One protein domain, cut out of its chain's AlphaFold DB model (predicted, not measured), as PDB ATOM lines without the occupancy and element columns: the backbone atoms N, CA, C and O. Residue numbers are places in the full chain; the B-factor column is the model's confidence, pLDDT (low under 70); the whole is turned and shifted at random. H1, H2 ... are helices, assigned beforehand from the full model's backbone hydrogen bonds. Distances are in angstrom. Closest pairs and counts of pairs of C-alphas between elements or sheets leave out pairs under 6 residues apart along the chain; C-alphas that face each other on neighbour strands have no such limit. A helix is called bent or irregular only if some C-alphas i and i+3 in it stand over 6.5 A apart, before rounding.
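Overview. This is residues 11 to 79 of the 204 residues of the protein "Hypothetical protein" of Dictyocha speculum (UniProt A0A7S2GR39). The long helix H1 runs along the long axis and crosses H3 with its earlier part and H4 with its later part, while H3 and H4 stay apart from each other. The short, irregular helix H2 lies at one side, near the other three. The 69 printed residues include four named helices, H1, H2, H3 and H4 in chain order, and no named strand; the class is all helix. The whole is compact, with a radius of gyration of the C-alphas of 11.3 A, and elongated, spanning 33 by 21 by 16 A.

Along the chain. H1, residues 14 to 28, begins at C-alpha 14 (-19.831, 39.942, -103.549) and is 21.2 A long. H2, residues 39 to 46, is 13.9 A long and only just irregular: C-alphas 39 and 42 are 6.9 A apart. H3, residues 49 to 62, is 19.8 A long. H4, residues 68 to 78, is 15.3 A long and ends at C-alpha 78 (-11.965, 45.543, -86.534).

Arrangement. The helix packing is mostly crossed, with no shallow tilt among the three touching pairs. H1 touches H3 at a steep tilt of 44 degrees, the same way; their closest C-alphas, Val 16 and Phe 55, are 5.4 A apart. With residues 23 to 27 alone, H1 touches H4 at a steep tilt of 38 degrees, opposite ways; their closest C-alphas, Ser 27 and Ala 70, are 5.5 A apart. H2 and H4 only just touch, with 3 pairs of C-alphas within 8 A, the closest being Ala 41 and Ala 77 at 7.1 A. H2 is close to but not clearly touching H1, the closest C-alphas being Leu 19 and Leu 40 at 6.2 A. In H1, H3 and H4 every O i to N i+4 pair is within hydrogen-bond range; in H2, 0 of 4 are, beside 3 of 5 O i to N i+3 pairs.

Size, cuts and confidence. The two farthest C-alphas, Thr 11 and Arg 33, are 34.0 A apart. The printed part has no cut and no long link. Confidence is low, with pLDDT under 70, at residues 29 to 36, 39 to 41 and 63.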
ATOM      1  N   THR A  11     -25.640  38.817-104.111       92.56
ATOM      2  CA  THR A  11     -25.694  40.236-103.695       92.56
ATOM      3  C   THR A  11     -24.981  40.511-102.366       92.56
ATOM      4  O   THR A  11     -24.181  41.437-102.253       92.56
ATOM      5  N   LEU A  12     -25.202  39.666-101.355       90.00
ATOM      6  CA  LEU A  12     -24.588  39.806-100.028       90.00
ATOM      7  C   LEU A  12     -23.161  39.244 -99.937       90.00
ATOM      8  O   LEU A  12     -22.447  39.516 -98.970       90.00
ATOM      9  N   VAL A  13     -22.741  38.436-100.905       91.88
ATOM     10  CA  VAL A  13     -21.472  37.697-100.893       91.88
ATOM     11  C   VAL A  13     -20.380  38.443-101.661       91.88
ATOM     12  O   VAL A  13     -19.210  38.399-101.282       91.88
ATOM     13  N   GLU A  14     -20.743  39.137-102.735       91.44
ATOM     14  CA  GLU A  14     -19.831  39.942-103.549       91.44
ATOM     15  C   GLU A  14     -19.026  40.988-102.762       91.44
ATOM     16  O   GLU A  14     -17.794  40.960-102.884       91.44
ATOM     17  N   PRO A  15     -19.627  41.844-101.906       91.00
ATOM     18  CA  PRO A  15     -18.863  42.831-101.139       91.00
ATOM     19  C   PRO A  15     -17.879  42.167-100.168       91.00
ATOM     20  O   PRO A  15     -16.728  42.590-100.043       91.00
ATOM     21  N   VAL A  16     -18.285  41.052 -99.553       92.25
ATOM     22  CA  VAL A  16     -17.437  40.259 -98.653       92.25
ATOM     23  C   VAL A  16     -16.226  39.694 -99.397       92.25
ATOM     24  O   VAL A  16     -15.087  39.818 -98.937       92.25
ATOM     25  N   LYS A  17     -16.452  39.113-100.581       91.12
ATOM     26  CA  LYS A  17     -15.383  38.588-101.441       91.12
ATOM     27  C   LYS A  17     -14.457  39.699-101.935       91.12
ATOM     28  O   LYS A  17     -13.253  39.462-102.047       91.12
ATOM     29  N   ALA A  18     -14.984  40.883-102.243       91.19
ATOM     30  CA  ALA A  18     -14.188  42.032-102.667       91.19
ATOM     31  C   ALA A  18     -13.251  42.507-101.546       91.19
ATOM     32  O   ALA A  18     -12.048  42.649-101.781       91.19
ATOM     33  N   LEU A  19     -13.765  42.648-100.318       90.62
ATOM     34  CA  LEU A  19     -12.963  43.029 -99.155       90.62
ATOM     35  C   LEU A  19     -11.898  41.974 -98.819       90.62
ATOM     36  O   LEU A  19     -10.738  42.322 -98.603       90.62
ATOM     37  N   ALA A  20     -12.250  40.684 -98.830       90.50
ATOM     38  CA  ALA A  20     -11.290  39.604 -98.586       90.50
ATOM     39  C   ALA A  20     -10.150  39.610 -99.618       90.50
ATOM     40  O   ALA A  20      -8.979  39.522 -99.254       90.50
ATOM     41  N   LYS A  21     -10.470  39.796-100.907       89.56
ATOM     42  CA  LYS A  21      -9.459  39.939-101.967       89.56
ATOM     43  C   LYS A  21      -8.567  41.162-101.752       89.56
ATOM     44  O   LYS A  21      -7.374  41.073-102.022       89.56
ATOM     45  N   ALA A  22      -9.122  42.285-101.295       88.44
ATOM     46  CA  ALA A  22      -8.345  43.490-101.020       88.44
ATOM     47  C   ALA A  22      -7.324  43.262 -99.894       88.44
ATOM     48  O   ALA A  22      -6.159  43.607-100.061       88.44
ATOM     49  N   TRP A  23      -7.725  42.604 -98.802       88.00
ATOM     50  CA  TRP A  23      -6.819  42.251 -97.703       88.00
ATOM     51  C   TRP A  23      -5.741  41.242 -98.102       88.00
ATOM     52  O   TRP A  23      -4.590  41.394 -97.702       88.00
ATOM     53  N   ILE A  24      -6.084  40.237 -98.915       87.25
ATOM     54  CA  ILE A  24      -5.097  39.271 -99.421       87.25
ATOM     55  C   ILE A  24      -4.050  39.987-100.284       87.25
ATOM     56  O   ILE A  24      -2.858  39.795-100.069       87.25
ATOM     57  N   LYS A  25      -4.480  40.870-101.197       85.38
ATOM     58  CA  LYS A  25      -3.563  41.677-102.020       85.38
ATOM     59  C   LYS A  25      -2.669  42.575-101.163       85.38
ATOM     60  O   LYS A  25      -1.458  42.551-101.334       85.38
ATOM     61  N   ALA A  26      -3.253  43.280-100.193       82.88
ATOM     62  CA  ALA A  26      -2.505  44.147 -99.285       82.88
ATOM     63  C   ALA A  26      -1.478  43.377 -98.432       82.88
ATOM     64  O   ALA A  26      -0.454  43.939 -98.054       82.88
ATOM     65  N   SER A  27      -1.721  42.092 -98.141       79.06
ATOM     66  CA  SER A  27      -0.745  41.234 -97.455       79.06
ATOM     67  C   SER A  27       0.388  40.745 -98.365       79.06
ATOM     68  O   SER A  27       1.457  40.414 -97.850       79.06
ATOM     69  N   ASP A  28       0.162  40.632 -99.675       74.19
ATOM     70  CA  ASP A  28       1.162  40.156-100.643       74.19
ATOM     71  C   ASP A  28       2.103  41.277-101.118       74.19
ATOM     72  O   ASP A  28       3.195  40.995-101.624       74.19
ATOM     73  N   ASP A  29       1.719  42.543-100.930       65.19
ATOM     74  CA  ASP A  29       2.516  43.715-101.281       65.19
ATOM     75  C   ASP A  29       3.755  43.838-100.373       65.19
ATOM     76  O   ASP A  29       3.833  44.628 -99.438       65.19
ATOM     77  N   LYS A  30       4.801  43.072-100.706       55.03
ATOM     78  CA  LYS A  30       6.132  43.044-100.060       55.03
ATOM     79  C   LYS A  30       6.887  44.388-100.062       55.03
ATOM     80  O   LYS A  30       8.049  44.430 -99.663       55.03
ATOM     81  N   LYS A  31       6.284  45.477-100.550       47.47
ATOM     82  CA  LYS A  31       6.942  46.775-100.777       47.47
ATOM     83  C   LYS A  31       6.850  47.759 -99.609       47.47
ATOM     84  O   LYS A  31       7.470  48.814 -99.679       47.47
ATOM     85  N   GLY A  32       6.186  47.418 -98.510       45.84
ATOM     86  CA  GLY A  32       6.230  48.232 -97.299       45.84
ATOM     87  C   GLY A  32       5.763  47.443 -96.090       45.84
ATOM     88  O   GLY A  32       4.774  46.729 -96.164       45.84
ATOM     89  N   ARG A  33       6.454  47.587 -94.955       52.38
ATOM     90  CA  ARG A  33       6.055  47.012 -93.653       52.38
ATOM     91  C   ARG A  33       4.656  47.454 -93.183       52.38
ATOM     92  O   ARG A  33       4.161  46.919 -92.197       52.38
ATOM     93  N   THR A  34       4.039  48.411 -93.871       56.69
ATOM     94  CA  THR A  34       2.743  48.993 -93.540       56.69
ATOM     95  C   THR A  34       1.677  48.418 -94.464       56.69
ATOM     96  O   THR A  34       1.561  48.826 -95.620       56.69
ATOM     97  N   VAL A  35       0.892  47.469 -93.956       64.56
ATOM     98  CA  VAL A  35      -0.296  46.978 -94.660       64.56
ATOM     99  C   VAL A  35      -1.328  48.101 -94.657       64.56
ATOM    100  O   VAL A  35      -1.833  48.495 -93.607       64.56
ATOM    101  N   VAL A  36      -1.603  48.665 -95.832       65.75
ATOM    102  CA  VAL A  36      -2.556  49.771 -95.962       65.75
ATOM    103  C   VAL A  36      -3.969  49.229 -95.786       65.75
ATOM    104  O   VAL A  36      -4.394  48.320 -96.500       65.75
ATOM    105  N   LYS A  37      -4.710  49.812 -94.840       73.06
ATOM    106  CA  LYS A  37      -6.118  49.494 -94.600       73.06
ATOM    107  C   LYS A  37      -6.930  49.718 -95.888       73.06
ATOM    108  O   LYS A  37      -6.941  50.840 -96.399       73.06
ATOM    109  N   PRO A  38      -7.642  48.702 -96.411       72.56
ATOM    110  CA  PRO A  38      -8.500  48.877 -97.577       72.56
ATOM    111  C   PRO A  38      -9.606  49.902 -97.300       72.56
ATOM    112  O   PRO A  38     -10.169  49.921 -96.207       72.56
ATOM    113  N   ALA A  39      -9.983  50.705 -98.299       65.06
ATOM    114  CA  ALA A  39     -11.069  51.686 -98.167       65.06
ATOM    115  C   ALA A  39     -12.404  51.041 -97.730       65.06
ATOM    116  O   ALA A  39     -13.116  51.584 -96.890       65.06
ATOM    117  N   LEU A  40     -12.672  49.823 -98.216       69.19
ATOM    118  CA  LEU A  40     -13.841  48.995 -97.881       69.19
ATOM    119  C   LEU A  40     -13.842  48.475 -96.430       69.19
ATOM    120  O   LEU A  40     -14.766  47.788 -96.008       69.19
ATOM    121  N   ALA A  41     -12.798  48.743 -95.641       68.94
ATOM    122  CA  ALA A  41     -12.741  48.257 -94.272       68.94
ATOM    123  C   ALA A  41     -13.796  48.914 -93.366       68.94
ATOM    124  O   ALA A  41     -14.202  48.299 -92.387       68.94
ATOM    125  N   ALA A  42     -14.272  50.122 -93.675       75.00
ATOM    126  CA  ALA A  42     -15.351  50.741 -92.903       75.00
ATOM    127  C   ALA A  42     -16.652  49.912 -92.944       75.00
ATOM    128  O   ALA A  42     -17.357  49.826 -91.938       75.00
ATOM    129  N   ASP A  43     -16.914  49.230 -94.060       77.62
ATOM    130  CA  ASP A  43     -18.164  48.501 -94.294       77.62
ATOM    131  C   ASP A  43     -18.318  47.280 -93.379       77.62
ATOM    132  O   ASP A  43     -19.432  46.918 -93.005       77.62
ATOM    133  N   TYR A  44     -17.203  46.678 -92.947       84.38
ATOM    134  CA  TYR A  44     -17.202  45.470 -92.116       84.38
ATOM    135  C   TYR A  44     -18.001  45.632 -90.813       84.38
ATOM    136  O   TYR A  44     -18.691  44.704 -90.381       84.38
ATOM    137  N   LEU A  45     -17.921  46.807 -90.178       83.06
ATOM    138  CA  LEU A  45     -18.616  47.076 -88.915       83.06
ATOM    139  C   LEU A  45     -20.134  47.212 -89.099       83.06
ATOM    140  O   LEU A  45     -20.878  46.927 -88.165       83.06
ATOM    141  N   GLY A  46     -20.588  47.612 -90.291       86.69
ATOM    142  CA  GLY A  46     -22.009  47.710 -90.634       86.69
ATOM    143  C   GLY A  46     -22.634  46.383 -91.071       86.69
ATOM    144  O   GLY A  46     -23.852  46.296 -91.218       86.69
ATOM    145  N   TRP A  47     -21.826  45.343 -91.291       90.62
ATOM    146  CA  TRP A  47     -22.319  44.066 -91.789       90.62
ATOM    147  C   TRP A  47     -22.975  43.202 -90.702       90.62
ATOM    148  O   TRP A  47     -22.469  43.118 -89.579       90.62
ATOM    149  N   PRO A  48     -24.049  42.455 -91.026       92.31
ATOM    150  CA  PRO A  48     -24.542  41.372 -90.190       92.31
ATOM    151  C   PRO A  48     -23.457  40.337 -89.882       92.31
ATOM    152  O   PRO A  48     -22.569  40.041 -90.687       92.31
ATOM    153  N   SER A  49     -23.603  39.688 -88.726       92.44
ATOM    154  CA  SER A  49     -22.640  38.700 -88.223       92.44
ATOM    155  C   SER A  49     -22.323  37.566 -89.210       92.44
ATOM    156  O   SER A  49     -21.197  37.078 -89.233       92.44
ATOM    157  N   LEU A  50     -23.275  37.160 -90.056       93.69
ATOM    158  CA  LEU A  50     -23.053  36.139 -91.085       93.69
ATOM    159  C   LEU A  50     -22.086  36.606 -92.181       93.69
ATOM    160  O   LEU A  50     -21.221  35.834 -92.588       93.69
ATOM    161  N   GLN A  51     -22.176  37.863 -92.621       93.62
ATOM    162  CA  GLN A  51     -21.236  38.430 -93.594       93.62
ATOM    163  C   GLN A  51     -19.841  38.593 -92.985       93.62
ATOM    164  O   GLN A  51     -18.848  38.263 -93.631       93.62
ATOM    165  N   GLN A  52     -19.753  38.993 -91.715       93.69
ATOM    166  CA  GLN A  52     -18.486  39.042 -90.978       93.69
ATOM    167  C   GLN A  52     -17.842  37.650 -90.846       93.69
ATOM    168  O   GLN A  52     -16.648  37.465 -91.086       93.69
ATOM    169  N   GLN A  53     -18.640  36.625 -90.531       94.31
ATOM    170  CA  GLN A  53     -18.178  35.235 -90.496       94.31
ATOM    171  C   GLN A  53     -17.748  34.721 -91.874       94.31
ATOM    172  O   GLN A  53     -16.812  33.918 -91.959       94.31
ATOM    173  N   LEU A  54     -18.443  35.134 -92.936       94.38
ATOM    174  CA  LEU A  54     -18.102  34.784 -94.309       94.38
ATOM    175  C   LEU A  54     -16.797  35.460 -94.733       94.38
ATOM    176  O   LEU A  54     -15.964  34.809 -95.346       94.38
ATOM    177  N   PHE A  55     -16.569  36.709 -94.333       93.94
ATOM    178  CA  PHE A  55     -15.318  37.421 -94.580       93.94
ATOM    179  C   PHE A  55     -14.113  36.665 -94.013       93.94
ATOM    180  O   PHE A  55     -13.170  36.362 -94.742       93.94
ATOM    181  N   LEU A  56     -14.174  36.283 -92.734       94.12
ATOM    182  CA  LEU A  56     -13.100  35.513 -92.097       94.12
ATOM    183  C   LEU A  56     -12.925  34.123 -92.726       94.12
ATOM    184  O   LEU A  56     -11.812  33.607 -92.794       94.12
ATOM    185  N   GLN A  57     -14.019  33.514 -93.194       93.69
ATOM    186  CA  GLN A  57     -13.968  32.241 -93.911       93.69
ATOM    187  C   GLN A  57     -13.256  32.384 -95.257       93.69
ATOM    188  O   GLN A  57     -12.360  31.607 -95.557       93.69
ATOM    189  N   GLU A  58     -13.618  33.402 -96.031       93.06
ATOM    190  CA  GLU A  58     -13.024  33.709 -97.330       93.06
ATOM    191  C   GLU A  58     -11.530  34.031 -97.199       93.06
ATOM    192  O   GLU A  58     -10.730  33.545 -97.999       93.06
ATOM    193  N   LEU A  59     -11.127  34.760 -96.151       91.38
ATOM    194  CA  LEU A  59      -9.713  34.964 -95.822       91.38
ATOM    195  C   LEU A  59      -8.990  33.650 -95.510       91.38
ATOM    196  O   LEU A  59      -7.856  33.468 -95.939       91.38
ATOM    197  N   PHE A  60      -9.623  32.724 -94.789       91.00
ATOM    198  CA  PHE A  60      -9.011  31.432 -94.481       91.00
ATOM    199  C   PHE A  60      -8.902  30.521 -95.715       91.00
ATOM    200  O   PHE A  60      -7.889  29.838 -95.885       91.00
ATOM    201  N   ASP A  61      -9.934  30.488 -96.557       89.62
ATOM    202  CA  ASP A  61     -10.023  29.567 -97.694       89.62
ATOM    203  C   ASP A  61      -9.179  30.038 -98.884       89.62
ATOM    204  O   ASP A  61      -8.501  29.229 -99.518       89.62
ATOM    205  N   LYS A  62      -9.192  31.344 -99.182       84.81
ATOM    206  CA  LYS A  62      -8.462  31.926-100.323       84.81
ATOM    207  C   LYS A  62      -7.119  32.526 -99.938       84.81
ATOM    208  O   LYS A  62      -6.256  32.679-100.802       84.81
ATOM    209  N   GLY A  63      -6.937  32.881 -98.671       68.38
ATOM    210  CA  GLY A  63      -5.663  33.365 -98.179       68.38
ATOM    211  C   GLY A  63      -4.638  32.238 -98.159       68.38
ATOM    212  O   GLY A  63      -4.788  31.226 -97.463       68.38
ATOM    213  N   LYS A  64      -3.518  32.461 -98.855       75.56
ATOM    214  CA  LYS A  64      -2.239  31.927 -98.373       75.56
ATOM    215  C   LYS A  64      -2.033  32.427 -96.937       75.56
ATOM    216  O   LYS A  64      -2.708  33.358 -96.506       75.56
ATOM    217  N   VAL A  65      -1.151  31.775 -96.180       80.94
ATOM    218  CA  VAL A  65      -0.871  32.174 -94.791       80.94
ATOM    219  C   VAL A  65      -0.596  33.683 -94.759       80.94
ATOM    220  O   VAL A  65       0.386  34.132 -95.345       80.94
ATOM    221  N   LEU A  66      -1.517  34.450 -94.162       84.06
ATOM    222  CA  LEU A  66      -1.422  35.907 -94.117       84.06
ATOM    223  C   LEU A  66      -0.209  36.298 -93.278       84.06
ATOM    224  O   LEU A  66       0.144  35.610 -92.318       84.06
ATOM    225  N   SER A  67       0.419  37.415 -93.637       87.56
ATOM    226  CA  SER A  67       1.505  37.958 -92.826       87.56
ATOM    227  C   SER A  67       0.984  38.397 -91.454       87.56
ATOM    228  O   SER A  67      -0.160  38.837 -91.318       87.56
ATOM    229  N   ILE A  68       1.834  38.314 -90.426       88.31
ATOM    230  CA  ILE A  68       1.480  38.759 -89.068       88.31
ATOM    231  C   ILE A  68       1.101  40.250 -89.078       88.31
ATOM    232  O   ILE A  68       0.090  40.619 -88.495       88.31
ATOM    233  N   ALA A  69       1.822  41.075 -89.848       87.00
ATOM    234  CA  ALA A  69       1.514  42.497 -90.015       87.00
ATOM    235  C   ALA A  69       0.115  42.747 -90.611       87.00
ATOM    236  O   ALA A  69      -0.575  43.672 -90.193       87.00
ATOM    237  N   ALA A  70      -0.333  41.912 -91.558       87.62
ATOM    238  CA  ALA A  70      -1.688  42.013 -92.094       87.62
ATOM    239  C   ALA A  70      -2.740  41.646 -91.044       87.62
ATOM    240  O   ALA A  70      -3.771  42.306 -90.963       87.62
ATOM    241  N   LEU A  71      -2.481  40.630 -90.217       89.94
ATOM    242  CA  LEU A  71      -3.381  40.279 -89.118       89.94
ATOM    243  C   LEU A  71      -3.446  41.378 -88.056       89.94
ATOM    244  O   LEU A  71      -4.536  41.672 -87.577       89.94
ATOM    245  N   ASP A  72      -2.327  42.016 -87.725       89.69
ATOM    246  CA  ASP A  72      -2.321  43.134 -86.779       89.69
ATOM    247  C   ASP A  72      -3.075  44.351 -87.338       89.69
ATOM    248  O   ASP A  72      -3.860  44.965 -86.619       89.69
ATOM    249  N   ALA A  73      -2.949  44.641 -88.637       89.25
ATOM    250  CA  ALA A  73      -3.739  45.689 -89.292       89.25
ATOM    251  C   ALA A  73      -5.248  45.364 -89.331       89.25
ATOM    252  O   ALA A  73      -6.085  46.257 -89.186       89.25
ATOM    253  N   ILE A  74      -5.614  44.088 -89.516       90.19
ATOM    254  CA  ILE A  74      -7.008  43.623 -89.432       90.19
ATOM    255  C   ILE A  74      -7.530  43.769 -87.997       90.19
ATOM    256  O   ILE A  74      -8.655  44.233 -87.800       90.19
ATOM    257  N   GLU A  75      -6.722  43.408 -86.998       91.56
ATOM    258  CA  GLU A  75      -7.071  43.571 -85.585       91.56
ATOM    259  C   GLU A  75      -7.286  45.042 -85.232       91.56
ATOM    260  O   GLU A  75      -8.310  45.388 -84.649       91.56
ATOM    261  N   GLU A  76      -6.387  45.933 -85.646       89.69
ATOM    262  CA  GLU A  76      -6.530  47.373 -85.419       89.69
ATOM    263  C   GLU A  76      -7.794  47.932 -86.093       89.69
ATOM    264  O   GLU A  76      -8.504  48.769 -85.528       89.69
ATOM    265  N   ALA A  77      -8.122  47.437 -87.290       88.00
ATOM    266  CA  ALA A  77      -9.287  47.888 -88.035       88.00
ATOM    267  C   ALA A  77     -10.623  47.429 -87.425       88.00
ATOM    268  O   ALA A  77     -11.592  48.192 -87.493       88.00
ATOM    269  N   TYR A  78     -10.697  46.209 -86.879       89.88
ATOM    270  CA  TYR A  78     -11.965  45.543 -86.534       89.88
ATOM    271  C   TYR A  78     -12.097  45.096 -85.074       89.88
ATOM    272  O   TYR A  78     -13.192  44.708 -84.659       89.88
ATOM    273  N   LYS A  79     -11.018  45.156 -84.288       90.62
ATOM    274  CA  LYS A  79     -10.956  44.762 -82.872       90.62
ATOM    275  C   LYS A  79     -11.456  43.331 -82.635       90.62
ATOM    276  O   LYS A  79     -12.347  43.104 -81.807       90.62
TER     277      LYS A  79